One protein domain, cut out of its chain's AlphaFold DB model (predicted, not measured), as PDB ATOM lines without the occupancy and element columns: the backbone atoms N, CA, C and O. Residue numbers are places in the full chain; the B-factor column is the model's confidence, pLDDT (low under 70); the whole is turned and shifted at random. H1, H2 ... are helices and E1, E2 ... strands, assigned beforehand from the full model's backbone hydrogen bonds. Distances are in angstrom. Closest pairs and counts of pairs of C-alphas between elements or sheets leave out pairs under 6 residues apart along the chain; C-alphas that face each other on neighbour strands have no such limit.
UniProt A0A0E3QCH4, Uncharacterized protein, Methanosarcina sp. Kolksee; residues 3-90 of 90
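What this domain is: This is residues 3 to 90 of the 90 residues of an uncharacterized protein of Methanosarcina sp. Kolksee (UniProt A0A0E3QCH4). Picture a lone helix, H1, set far off at the end of a drawn-out link, residues 23 to 34, from a small head made of two helices and a three-stranded sheet. In the head, H2 and H3 meet about at a right angle, and the sheet E1, E2, E3 is a small wall beyond them, with the far end of H2 near it and H3 running on from E3. The printed part has 88 residues, with three named helices and three named strands in the order H1, H2, E1, E2, E3, H3; the sheet order is E1, E2, E3, all antiparallel, and the class is mixed, helices and strands. The whole is extended, with a radius of gyration of the C-alphas of 21.2 A, and its flat outline spans 58 by 31 by 16 A.

How they stand to each other: Start at H1, residues 3 to 22, which touches no helix; its residues 3 to 14 and 17 to 22 stand free. Past the long link comes H2, residues 35 to 47, which is apart from H1. Next look at E1, residues 52 to 57, and E2, residues 60 to 64, an antiparallel hairpin at 156 degrees, where N 54 and O 62 are 2.9 A apart, within hydrogen-bond range. E2 forms a second hairpin with E3, residues 71 to 74, antiparallel at 155 degrees, with N 61 and O 73 at 2.8 A. Together E1, E2 and E3 are a meander, each strand the antiparallel neighbour of the one before. H2 is on this sheet but only grazes it, with its residues 43 to 47. H3, residues 75 to 89, is not on the sheet, but only just, with 4 pairs of C-alphas within 10 A. With its residues 78 to 82 alone H3 touches residues 35 to 39 of H2, about perpendicular at 82 degrees; the closest C-alphas are those of Phe 35 and Tyr 82, 6.7 A apart. In H1 and H2 every O i to N i+4 pair is within hydrogen-bond range; in H3, 8 of 11 are.

Where its parts are: Find C-alpha 3 at (-67.695, 43.142, -28.791); from there H1 runs 28.8 A to C-alpha 22. H2 begins at C-alpha 35, (-23.525, 34.924, -42.741), and is 18.2 A long. E1 measures 15.6 A, E2 13.3 A and E3 10.3 A. H3 runs 20.7 A to C-alpha 89 at (-36.123, 30.408, -47.514).

The domain as a whole: The two C-alphas farthest apart, those of Glu 6 and Ala 57, are 59.8 A apart. The printed part has no cut, and the link from H1 to H2, 12 residues, is long. Look for low confidence at residue 3 and residues 26 to 29, where the pLDDT is under 70; the mean of the printed part is 89.8.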
ATOM      1  N   TYR A   3     -68.526  42.002 -28.394       60.78
ATOM      2  CA  TYR A   3     -67.695  43.142 -28.791       60.78
ATOM      3  C   TYR A   3     -66.464  42.762 -29.635       60.78
ATOM      4  O   TYR A   3     -66.059  43.474 -30.549       60.78
ATOM      5  N   THR A   4     -65.874  41.594 -29.381       75.88
ATOM      6  CA  THR A   4     -64.661  41.128 -30.067       75.88
ATOM      7  C   THR A   4     -64.908  40.709 -31.517       75.88
ATOM      8  O   THR A   4     -64.049  40.931 -32.371       75.88
ATOM      9  N   ARG A   5     -66.085  40.146 -31.826       77.81
ATOM     10  CA  ARG A   5     -66.447  39.741 -33.197       77.81
ATOM     11  C   ARG A   5     -66.741  40.945 -34.083       77.81
ATOM     12  O   ARG A   5     -66.332  40.972 -35.242       77.81
ATOM     13  N   GLU A   6     -67.416  41.944 -33.531       84.44
ATOM     14  CA  GLU A   6     -67.758  43.166 -34.252       84.44
ATOM     15  C   GLU A   6     -66.507  43.993 -34.580       84.44
ATOM     16  O   GLU A   6     -66.294  44.363 -35.735       84.44
ATOM     17  N   LEU A   7     -65.588  44.136 -33.620       86.94
ATOM     18  CA  LEU A   7     -64.283  44.763 -33.851       86.94
ATOM     19  C   LEU A   7     -63.451  44.035 -34.920       86.94
ATOM     20  O   LEU A   7     -62.804  44.682 -35.749       86.94
ATOM     21  N   ALA A   8     -63.472  42.698 -34.944       83.75
ATOM     22  CA  ALA A   8     -62.792  41.920 -35.980       83.75
ATOM     23  C   ALA A   8     -63.389  42.176 -37.375       83.75
ATOM     24  O   ALA A   8     -62.650  42.344 -38.349       83.75
ATOM     25  N   ARG A   9     -64.721  42.273 -37.470       89.00
ATOM     26  CA  ARG A   9     -65.435  42.562 -38.722       89.00
ATOM     27  C   ARG A   9     -65.124  43.967 -39.246       89.00
ATOM     28  O   ARG A   9     -64.880  44.129 -40.446       89.00
ATOM     29  N   ILE A  10     -65.063  44.962 -38.359       90.62
ATOM     30  CA  ILE A  10     -64.678  46.341 -38.699       90.62
ATOM     31  C   ILE A  10     -63.239  46.374 -39.238       90.62
ATOM     32  O   ILE A  10     -63.014  46.891 -40.333       90.62
ATOM     33  N   LYS A  11     -62.280  45.741 -38.544       87.69
ATOM     34  CA  LYS A  11     -60.878  45.651 -38.999       87.69
ATOM     35  C   LYS A  11     -60.743  44.985 -40.370       87.69
ATOM     36  O   LYS A  11     -60.010  45.481 -41.224       87.69
ATOM     37  N   ALA A  12     -61.467  43.890 -40.605       86.62
ATOM     38  CA  ALA A  12     -61.454  43.195 -41.893       86.62
ATOM     39  C   ALA A  12     -61.996  44.078 -43.030       86.62
ATOM     40  O   ALA A  12     -61.429  44.112 -44.123       86.62
ATOM     41  N   THR A  13     -63.059  44.838 -42.757       92.00
ATOM     42  CA  THR A  13     -63.676  45.754 -43.728       92.00
ATOM     43  C   THR A  13     -62.730  46.900 -44.085       92.00
ATOM     44  O   THR A  13     -62.497  47.160 -45.267       92.00
ATOM     45  N   GLN A  14     -62.112  47.524 -43.079       91.12
ATOM     46  CA  GLN A  14     -61.116  48.585 -43.264       91.12
ATOM     47  C   GLN A  14     -59.895  48.091 -44.053       91.12
ATOM     48  O   GLN A  14     -59.428  48.760 -44.975       91.12
ATOM     49  N   TYR A  15     -59.402  46.887 -43.746       84.88
ATOM     50  CA  TYR A  15     -58.289  46.275 -44.471       84.88
ATOM     51  C   TYR A  15     -58.626  46.026 -45.948       84.88
ATOM     52  O   TYR A  15     -57.821  46.336 -46.830       84.88
ATOM     53  N   ARG A  16     -59.840  45.534 -46.234       87.44
ATOM     54  CA  ARG A  16     -60.322  45.310 -47.605       87.44
ATOM     55  C   ARG A  16     -60.408  46.612 -48.399       87.44
ATOM     56  O   ARG A  16     -59.932  46.656 -49.529       87.44
ATOM     57  N   GLN A  17     -60.964  47.668 -47.803       89.62
ATOM     58  CA  GLN A  17     -61.035  48.994 -48.426       89.62
ATOM     59  C   GLN A  17     -59.638  49.560 -48.714       89.62
ATOM     60  O   GLN A  17     -59.404  50.099 -49.794       89.62
ATOM     61  N   ARG A  18     -58.686  49.379 -47.787       87.19
ATOM     62  CA  ARG A  18     -57.292  49.799 -47.982       87.19
ATOM     63  C   ARG A  18     -56.648  49.097 -49.179       87.19
ATOM     64  O   ARG A  18     -56.022  49.764 -49.994       87.19
ATOM     65  N   ILE A  19     -56.825  47.779 -49.302       88.12
ATOM     66  CA  ILE A  19     -56.305  47.008 -50.442       88.12
ATOM     67  C   ILE A  19     -56.962  47.440 -51.755       88.12
ATOM     68  O   ILE A  19     -56.270  47.575 -52.755       88.12
ATOM     69  N   ALA A  20     -58.278  47.662 -51.766       85.12
ATOM     70  CA  ALA A  20     -58.986  48.086 -52.972       85.12
ATOM     71  C   ALA A  20     -58.506  49.459 -53.477       85.12
ATOM     72  O   ALA A  20     -58.454  49.680 -54.681       85.12
ATOM     73  N   ARG A  21     -58.136  50.364 -52.561       87.88
ATOM     74  CA  ARG A  21     -57.710  51.732 -52.890       87.88
ATOM     75  C   ARG A  21     -56.230  51.856 -53.259       87.88
ATOM     76  O   ARG A  21     -55.898  52.681 -54.099       87.88
ATOM     77  N   TYR A  22     -55.354  51.079 -52.622       86.81
ATOM     78  CA  TYR A  22     -53.896  51.236 -52.748       86.81
ATOM     79  C   TYR A  22     -53.174  49.983 -53.264       86.81
ATOM     80  O   TYR A  22     -51.949  49.957 -53.324       86.81
ATOM     81  N   GLY A  23     -53.915  48.930 -53.615       81.00
ATOM     82  CA  GLY A  23     -53.356  47.617 -53.916       81.00
ATOM     83  C   GLY A  23     -52.929  46.857 -52.656       81.00
ATOM     84  O   GLY A  23     -52.940  47.370 -51.531       81.00
ATOM     85  N   ARG A  24     -52.560  45.581 -52.824       77.50
ATOM     86  CA  ARG A  24     -51.880  44.851 -51.747       77.50
ATOM     87  C   ARG A  24     -50.461  45.409 -51.629       77.50
ATOM     88  O   ARG A  24     -49.784  45.475 -52.654       77.50
ATOM     89  N   PRO A  25     -49.982  45.771 -50.425       71.25
ATOM     90  CA  PRO A  25     -48.561  46.028 -50.262       71.25
ATOM     91  C   PRO A  25     -47.814  44.768 -50.702       71.25
ATOM     92  O   PRO A  25     -48.187  43.663 -50.294       71.25
ATOM     93  N   ALA A  26     -46.801  44.932 -51.554       64.12
ATOM     94  CA  ALA A  26     -45.900  43.839 -51.873       64.12
ATOM     95  C   ALA A  26     -45.384  43.275 -50.546       64.12
ATOM     96  O   ALA A  26     -44.902  44.028 -49.692       64.12
ATOM     97  N   VAL A  27     -45.535  41.966 -50.346       65.81
ATOM     98  CA  VAL A  27     -44.845  41.292 -49.252       65.81
ATOM     99  C   VAL A  27     -43.375  41.405 -49.618       65.81
ATOM    100  O   VAL A  27     -42.902  40.684 -50.490       65.81
ATOM    101  N   ARG A  28     -42.673  42.383 -49.036       61.12
ATOM    102  CA  ARG A  28     -41.222  42.447 -49.155       61.12
ATOM    103  C   ARG A  28     -40.708  41.179 -48.500       61.12
ATOM    104  O   ARG A  28     -40.765  41.062 -47.277       61.12
ATOM    105  N   ILE A  29     -40.271  40.232 -49.323       62.78
ATOM    106  CA  ILE A  29     -39.391  39.168 -48.867       62.78
ATOM    107  C   ILE A  29     -38.144  39.924 -48.396       62.78
ATOM    108  O   ILE A  29     -37.560  40.655 -49.199       62.78
ATOM    109  N   PRO A  30     -37.825  39.916 -47.089       75.69
ATOM    110  CA  PRO A  30     -36.629  40.590 -46.605       75.69
ATOM    111  C   PRO A  30     -35.434  40.033 -47.372       75.69
ATOM    112  O   PRO A  30     -35.418  38.844 -47.655       75.69
ATOM    113  N   GLU A  31     -34.444  40.847 -47.712       85.62
ATOM    114  CA  GLU A  31     -33.206  40.279 -48.245       85.62
ATOM    115  C   GLU A  31     -32.545  39.397 -47.170       85.62
ATOM    116  O   GLU A  31     -32.637  39.720 -45.972       85.62
ATOM    117  N   PRO A  32     -31.905  38.280 -47.559       91.75
ATOM    118  CA  PRO A  32     -31.149  37.478 -46.613       91.75
ATOM    119  C   PRO A  32     -30.045  38.336 -45.985       91.75
ATOM    120  O   PRO A  32     -29.372  39.116 -46.660       91.75
ATOM    121  N   VAL A  33     -29.857  38.212 -44.671       93.31
ATOM    122  CA  VAL A  33     -28.730  38.876 -43.998       93.31
ATOM    123  C   VAL A  33     -27.441  38.107 -44.262       93.31
ATOM    124  O   VAL A  33     -27.497  36.909 -44.511       93.31
ATOM    125  N   THR A  34     -26.286  38.769 -44.138       96.25
ATOM    126  CA  THR A  34     -24.977  38.111 -44.289       96.25
ATOM    127  C   THR A  34     -24.780  36.972 -43.286       96.25
ATOM    128  O   THR A  34     -25.409  36.950 -42.220       96.25
ATOM    129  N   PHE A  35     -23.858  36.059 -43.598       94.75
ATOM    130  CA  PHE A  35     -23.525  34.924 -42.741       94.75
ATOM    131  C   PHE A  35     -23.166  35.350 -41.311       94.75
ATOM    132  O   PHE A  35     -23.725  34.816 -40.356       94.75
ATOM    133  N   GLU A  36     -22.311  36.359 -41.140       94.50
ATOM    134  CA  GLU A  36     -21.856  36.837 -39.828       94.50
ATOM    135  C   GLU A  36     -23.033  37.335 -38.992       94.50
ATOM    136  O   GLU A  36     -23.147  37.051 -37.795       94.50
ATOM    137  N   ARG A  37     -23.952  38.066 -39.633       95.44
ATOM    138  CA  ARG A  37     -25.140  38.590 -38.966       95.44
ATOM    139  C   ARG A  37     -26.110  37.471 -38.611       95.44
ATOM    140  O   ARG A  37     -26.649  37.479 -37.506       95.44
ATOM    141  N   TRP A  38     -26.326  36.522 -39.516       95.44
ATOM    142  CA  TRP A  38     -27.144  35.342 -39.259       95.44
ATOM    143  C   TRP A  38     -26.581  34.518 -38.092       95.44
ATOM    144  O   TRP A  38     -27.319  34.207 -37.155       95.44
ATOM    145  N   PHE A  39     -25.272  34.263 -38.095       93.62
ATOM    146  CA  PHE A  39     -24.569  33.502 -37.068       93.62
ATOM    147  C   PHE A  39     -24.713  34.159 -35.691       93.62
ATOM    148  O   PHE A  39     -25.208  33.535 -34.751       93.62
ATOM    149  N   LEU A  40     -24.392  35.453 -35.575       93.56
ATOM    150  CA  LEU A  40     -24.506  36.195 -34.312       93.56
ATOM    151  C   LEU A  40     -25.946  36.256 -33.786       93.56
ATOM    152  O   LEU A  40     -26.176  36.141 -32.579       93.56
ATOM    153  N   LEU A  41     -26.933  36.434 -34.671       94.31
ATOM    154  CA  LEU A  41     -28.344  36.400 -34.283       94.31
ATOM    155  C   LEU A  41     -28.764  35.007 -33.801       94.31
ATOM    156  O   LEU A  41     -29.530  34.906 -32.840       94.31
ATOM    157  N   GLY A  42     -28.259  33.953 -34.445       93.25
ATOM    158  CA  GLY A  42     -28.467  32.560 -34.061       93.25
ATOM    159  C   GLY A  42     -27.949  32.272 -32.654       93.25
ATOM    160  O   GLY A  42     -28.733  31.856 -31.800       93.25
ATOM    161  N   ILE A  43     -26.676  32.592 -32.390       93.31
ATOM    162  CA  ILE A  43     -26.041  32.434 -31.070       93.31
ATOM    163  C   ILE A  43     -26.863  33.144 -29.992       93.31
ATOM    164  O   ILE A  43     -27.373  32.494 -29.083       93.31
ATOM    165  N   ARG A  44     -27.135  34.447 -30.159       94.81
ATOM    166  CA  ARG A  44     -27.917  35.232 -29.184       94.81
ATOM    167  C   ARG A  44     -29.315  34.671 -28.950       94.81
ATOM    168  O   ARG A  44     -29.869  34.772 -27.856       94.81
ATOM    169  N   ARG A  45     -29.945  34.120 -29.990       94.69
ATOM    170  CA  ARG A  45     -31.267  33.496 -29.869       94.69
ATOM    171  C   ARG A  45     -31.201  32.200 -29.069       94.69
ATOM    172  O   ARG A  45     -32.149  31.912 -28.340       94.69
ATOM    173  N   TYR A  46     -30.146  31.415 -29.236       94.12
ATOM    174  CA  TYR A  46     -29.944  30.181 -28.490       94.12
ATOM    175  C   TYR A  46     -29.538  30.450 -27.039       94.12
ATOM    176  O   TYR A  46     -30.116  29.830 -26.151       94.12
ATOM    177  N   GLU A  47     -28.697  31.451 -26.779       94.94
ATOM    178  CA  GLU A  47     -28.378  31.918 -25.420       94.94
ATOM    179  C   GLU A  47     -29.637  32.332 -24.652       94.94
ATOM    180  O   GLU A  47     -29.876  31.883 -23.535       94.94
ATOM    181  N   LYS A  48     -30.542  33.087 -25.291       95.88
ATOM    182  CA  LYS A  48     -31.849  33.442 -24.701       95.88
ATOM    183  C   LYS A  48     -32.730  32.240 -24.354       95.88
ATOM    184  O   LYS A  48     -33.678  32.387 -23.589       95.88
ATOM    185  N   LYS A  49     -32.469  31.077 -24.950       94.50
ATOM    186  CA  LYS A  49     -33.168  29.816 -24.669       94.50
ATOM    187  C   LYS A  49     -32.400  28.924 -23.686       94.50
ATOM    188  O   LYS A  49     -32.820  27.790 -23.470       94.50
ATOM    189  N   GLY A  50     -31.308  29.425 -23.111       95.50
ATOM    190  CA  GLY A  50     -30.488  28.734 -22.123       95.50
ATOM    191  C   GLY A  50     -29.339  27.914 -22.704       95.50
ATOM    192  O   GLY A  50     -28.770  27.120 -21.968       95.50
ATOM    193  N   ALA A  51     -29.012  28.053 -23.993       96.19
ATOM    194  CA  ALA A  51     -27.807  27.427 -24.532       96.19
ATOM    195  C   ALA A  51     -26.553  28.188 -24.093       96.19
ATOM    196  O   ALA A  51     -26.540  29.416 -24.098       96.19
ATOM    197  N   GLU A  52     -25.485  27.459 -23.807       95.94
ATOM    198  CA  GLU A  52     -24.161  28.017 -23.548       95.94
ATOM    199  C   GLU A  52     -23.212  27.651 -24.691       95.94
ATOM    200  O   GLU A  52     -23.304  26.565 -25.277       95.94
ATOM    201  N   PHE A  53     -22.303  28.569 -25.013       94.31
ATOM    202  CA  PHE A  53     -21.336  28.421 -26.094       94.31
ATOM    203  C   PHE A  53     -19.920  28.546 -25.543       94.31
ATOM    204  O   PHE A  53     -19.538  29.586 -25.011       94.31
ATOM    205  N   GLU A  54     -19.134  27.489 -25.702       94.69
ATOM    206  CA  GLU A  54     -17.734  27.435 -25.296       94.69
ATOM    207  C   GLU A  54     -16.859  27.377 -26.559       94.69
ATOM    208  O   GLU A  54     -16.942  26.436 -27.355       94.69
ATOM    209  N   PHE A  55     -16.047  28.413 -26.775       91.81
ATOM    210  CA  PHE A  55     -15.140  28.514 -27.921       91.81
ATOM    211  C   PHE A  55     -13.823  27.815 -27.584       91.81
ATOM    212  O   PHE A  55     -12.997  28.358 -26.854       91.81
ATOM    213  N   LEU A  56     -13.639  26.599 -28.101       92.81
ATOM    214  CA  LEU A  56     -12.498  25.748 -27.747       92.81
ATOM    215  C   LEU A  56     -11.235  26.095 -28.545       92.81
ATOM    216  O   LEU A  56     -10.125  26.004 -28.034       92.81
ATOM    217  N   ALA A  57     -11.410  26.467 -29.812       91.94
ATOM    218  CA  ALA A  57     -10.339  26.842 -30.728       91.94
ATOM    219  C   ALA A  57     -10.909  27.743 -31.837       91.94
ATOM    220  O   ALA A  57     -12.135  27.795 -32.007       91.94
ATOM    221  N   PRO A  58     -10.064  28.433 -32.627       91.38
ATOM    222  CA  PRO A  58     -10.529  29.172 -33.791       91.38
ATOM    223  C   PRO A  58     -11.392  28.289 -34.696       91.38
ATOM    224  O   PRO A  58     -10.947  27.268 -35.214       91.38
ATOM    225  N   GLY A  59     -12.658  28.672 -34.846       89.00
ATOM    226  CA  GLY A  59     -13.615  27.966 -35.686       89.00
ATOM    227  C   GLY A  59     -14.251  26.707 -35.087       89.00
ATOM    228  O   GLY A  59     -15.019  26.065 -35.799       89.00
ATOM    229  N   LEU A  60     -13.991  26.367 -33.818       94.19
ATOM    230  CA  LEU A  60     -14.604  25.233 -33.116       94.19
ATOM    231  C   LEU A  60     -15.378  25.698 -31.876       94.19
ATOM    232  O   LEU A  60     -14.821  26.284 -30.947       94.19
ATOM    233  N   VAL A  61     -16.669  25.376 -31.853       94.75
ATOM    234  CA  VAL A  61     -17.617  25.737 -30.800       94.75
ATOM    235  C   VAL A  61     -18.232  24.486 -30.197       94.75
ATOM    236  O   VAL A  61     -18.703  23.593 -30.901       94.75
ATOM    237  N   LYS A  62     -18.291  24.456 -28.873       96.50
ATOM    238  CA  LYS A  62     -19.080  23.502 -28.107       96.50
ATOM    239  C   LYS A  62     -20.362  24.180 -27.644       96.50
ATOM    240  O   LYS A  62     -20.327  25.252 -27.052       96.50
ATOM    241  N   ILE A  63     -21.488  23.546 -27.936       96.38
ATOM    242  CA  ILE A  63     -22.831  24.023 -27.622       96.38
ATOM    243  C   ILE A  63     -23.396  23.133 -26.526       96.38
ATOM    244  O   ILE A  63     -23.491  21.915 -26.697       96.38
ATOM    245  N   ILE A  64     -23.792  23.740 -25.415       97.31
ATOM    246  CA  ILE A  64     -24.343  23.045 -24.256       97.31
ATOM    247  C   ILE A  64     -25.794  23.487 -24.099       97.31
ATOM    248  O   ILE A  64     -26.087  24.675 -24.033       97.31
ATOM    249  N   TRP A  65     -26.710  22.523 -24.061       95.94
ATOM    250  CA  TRP A  65     -28.129  22.773 -23.820       95.94
ATOM    251  C   TRP A  65     -28.540  22.163 -22.476       95.94
ATOM    252  O   TRP A  65     -28.097  21.054 -22.165       95.94
ATOM    253  N   PRO A  66     -29.433  22.808 -21.706       94.00
ATOM    254  CA  PRO A  66     -29.899  22.264 -20.438       94.00
ATOM    255  C   PRO A  66     -30.535  20.884 -20.636       94.00
ATOM    256  O   PRO A  66     -31.460  20.722 -21.434       94.00
ATOM    257  N   GLY A  67     -30.017  19.879 -19.928       92.75
ATOM    258  CA  GLY A  67     -30.521  18.505 -19.984       92.75
ATOM    259  C   GLY A  67     -30.229  17.749 -21.286       92.75
ATOM    260  O   GLY A  67     -30.838  16.705 -21.517       92.75
ATOM    261  N   LYS A  68     -29.329  18.244 -22.148       93.69
ATOM    262  CA  LYS A  68     -28.905  17.540 -23.369       93.69
ATOM    263  C   LYS A  68     -27.386  17.351 -23.410       93.69
ATOM    264  O   LYS A  68     -26.659  18.173 -22.853       93.69
ATOM    265  N   PRO A  69     -26.891  16.312 -24.107       95.00
ATOM    266  CA  PRO A  69     -25.467  16.174 -24.383       95.00
ATOM    267  C   PRO A  69     -24.913  17.397 -25.115       95.00
ATOM    268  O   PRO A  69     -25.586  17.978 -25.973       95.00
ATOM    269  N   ALA A  70     -23.676  17.765 -24.788       95.25
ATOM    270  CA  ALA A  70     -22.966  18.815 -25.499       95.25
ATOM    271  C   ALA A  70     -22.694  18.391 -26.949       95.25
ATOM    272  O   ALA A  70     -22.406  17.225 -27.225       95.25
ATOM    273  N   VAL A  71     -22.758  19.352 -27.866       95.94
ATOM    274  CA  VAL A  71     -22.512  19.136 -29.294       95.94
ATOM    275  C   VAL A  71     -21.347  20.004 -29.733       95.94
ATOM    276  O   VAL A  71     -21.273  21.174 -29.370       95.94
ATOM    277  N   LEU A  72     -20.450  19.444 -30.536       96.56
ATOM    278  CA  LEU A  72     -19.370  20.189 -31.173       96.56
ATOM    279  C   LEU A  72     -19.781  20.585 -32.586       96.56
ATOM    280  O   LEU A  72     -20.301  19.757 -33.333       96.56
ATOM    281  N   ARG A  73     -19.537  21.844 -32.943       95.69
ATOM    282  CA  ARG A  73     -19.720  22.358 -34.298       95.69
ATOM    283  C   ARG A  73     -18.560  23.239 -34.712       95.69
ATOM    284  O   ARG A  73     -18.043  24.039 -33.936       95.69
ATOM    285  N   THR A  74     -18.191  23.102 -35.971       96.00
ATOM    286  CA  THR A  74     -17.228  23.950 -36.658       96.00
ATOM    287  C   THR A  74     -17.930  25.102 -37.371       96.00
ATOM    288  O   THR A  74     -19.120  25.015 -37.675       96.00
ATOM    289  N   VAL A  75     -17.192  26.162 -37.710       92.62
ATOM    290  CA  VAL A  75     -17.689  27.248 -38.581       92.62
ATOM    291  C   VAL A  75     -18.231  26.699 -39.901       92.62
ATOM    292  O   VAL A  75     -19.322  27.089 -40.305       92.62
ATOM    293  N   ALA A  76     -17.559  25.713 -40.500       94.75
ATOM    294  CA  ALA A  76     -18.022  25.065 -41.726       94.75
ATOM    295  C   ALA A  76     -19.400  24.396 -41.561       94.75
ATOM    296  O   ALA A  76     -20.184  24.336 -42.506       94.75
ATOM    297  N   ASP A  77     -19.728  23.891 -40.368       95.75
ATOM    298  CA  ASP A  77     -21.055  23.333 -40.112       95.75
ATOM    299  C   ASP A  77     -22.129  24.425 -40.136       95.75
ATOM    300  O   ASP A  77     -23.224  24.188 -40.648       95.75
ATOM    301  N   PHE A  78     -21.822  25.611 -39.603       94.88
ATOM    302  CA  PHE A  78     -22.720  26.765 -39.633       94.88
ATOM    303  C   PHE A  78     -22.856  27.344 -41.043       94.88
ATOM    304  O   PHE A  78     -23.958  27.711 -41.438       94.88
ATOM    305  N   GLU A  79     -21.776  27.391 -41.823       95.69
ATOM    306  CA  GLU A  79     -21.816  27.824 -43.224       95.69
ATOM    307  C   GLU A  79     -22.716  26.911 -44.065       95.69
ATOM    308  O   GLU A  79     -23.546  27.403 -44.828       95.69
ATOM    309  N   ARG A  80     -22.622  25.585 -43.885       96.50
ATOM    310  CA  ARG A  80     -23.511  24.637 -44.578       96.50
ATOM    311  C   ARG A  80     -24.979  24.850 -44.215       96.50
ATOM    312  O   ARG A  80     -25.823  24.817 -45.102       96.50
ATOM    313  N   GLU A  81     -25.286  25.087 -42.941       95.69
ATOM    314  CA  GLU A  81     -26.653  25.397 -42.494       95.69
ATOM    315  C   GLU A  81     -27.149  26.730 -43.074       95.69
ATOM    316  O   GLU A  81     -28.283  26.834 -43.539       95.69
ATOM    317  N   TYR A  82     -26.287  27.745 -43.123       95.94
ATOM    318  CA  TYR A  82     -26.621  29.024 -43.738       95.94
ATOM    319  C   TYR A  82     -26.973  28.866 -45.226       95.94
ATOM    320  O   TYR A  82     -28.013  29.359 -45.666       95.94
ATOM    321  N   GLN A  83     -26.160  28.129 -45.985       96.06
ATOM    322  CA  GLN A  83     -26.374  27.910 -47.419       96.06
ATOM    323  C   GLN A  83     -27.599  27.033 -47.707       96.06
ATOM    324  O   GLN A  83     -28.422  27.381 -48.551       96.06
ATOM    325  N   ASN A  84     -27.746  25.912 -46.998       95.25
ATOM    326  CA  ASN A  84     -28.773  24.920 -47.321       95.25
ATOM    327  C   ASN A  84     -30.132  25.237 -46.683       95.25
ATOM    328  O   ASN A  84     -31.171  25.031 -47.315       95.25
ATOM    329  N   ASP A  85     -30.147  25.767 -45.456       93.00
ATOM    330  CA  ASP A  85     -31.376  25.880 -44.662       93.00
ATOM    331  C   ASP A  85     -31.872  27.318 -44.514       93.00
ATOM    332  O   ASP A  85     -33.085  27.537 -44.426       93.00
ATOM    333  N   TYR A  86     -30.969  28.300 -44.414       92.69
ATOM    334  CA  TYR A  86     -31.360  29.705 -44.274       92.69
ATOM    335  C   TYR A  86     -31.628  30.355 -45.630       92.69
ATOM    336  O   TYR A  86     -32.715  30.901 -45.819       92.69
ATOM    337  N   LEU A  87     -30.679  30.272 -46.568       92.12
ATOM    338  CA  LEU A  87     -30.816  30.904 -47.883       92.12
ATOM    339  C   LEU A  87     -31.919  30.281 -48.740       92.12
ATOM    340  O   LEU A  87     -32.548  31.003 -49.499       92.12
ATOM    341  N   SER A  88     -32.243  28.997 -48.559       89.44
ATOM    342  CA  SER A  88     -33.354  28.337 -49.269       89.44
ATOM    343  C   SER A  88     -34.751  28.879 -48.928       89.44
ATOM    344  O   SER A  88     -35.739  28.480 -49.543       89.44
ATOM    345  N   ARG A  89     -34.862  29.770 -47.933       84.25
ATOM    346  CA  ARG A  89     -36.123  30.408 -47.514       84.25
ATOM    347  C   ARG A  89     -36.376  31.757 -48.189       84.25
ATOM    348  O   ARG A  89     -37.398  32.380 -47.890       84.25
ATOM    349  N   PHE A  90     -35.440  32.207 -49.017       84.19
ATOM    350  CA  PHE A  90     -35.479  33.450 -49.780       84.19
ATOM    351  C   PHE A  90     -35.512  33.123 -51.270       84.19
ATOM    352  O   PHE A  90     -36.193  33.882 -51.994       84.19
TER     353      PHE A  90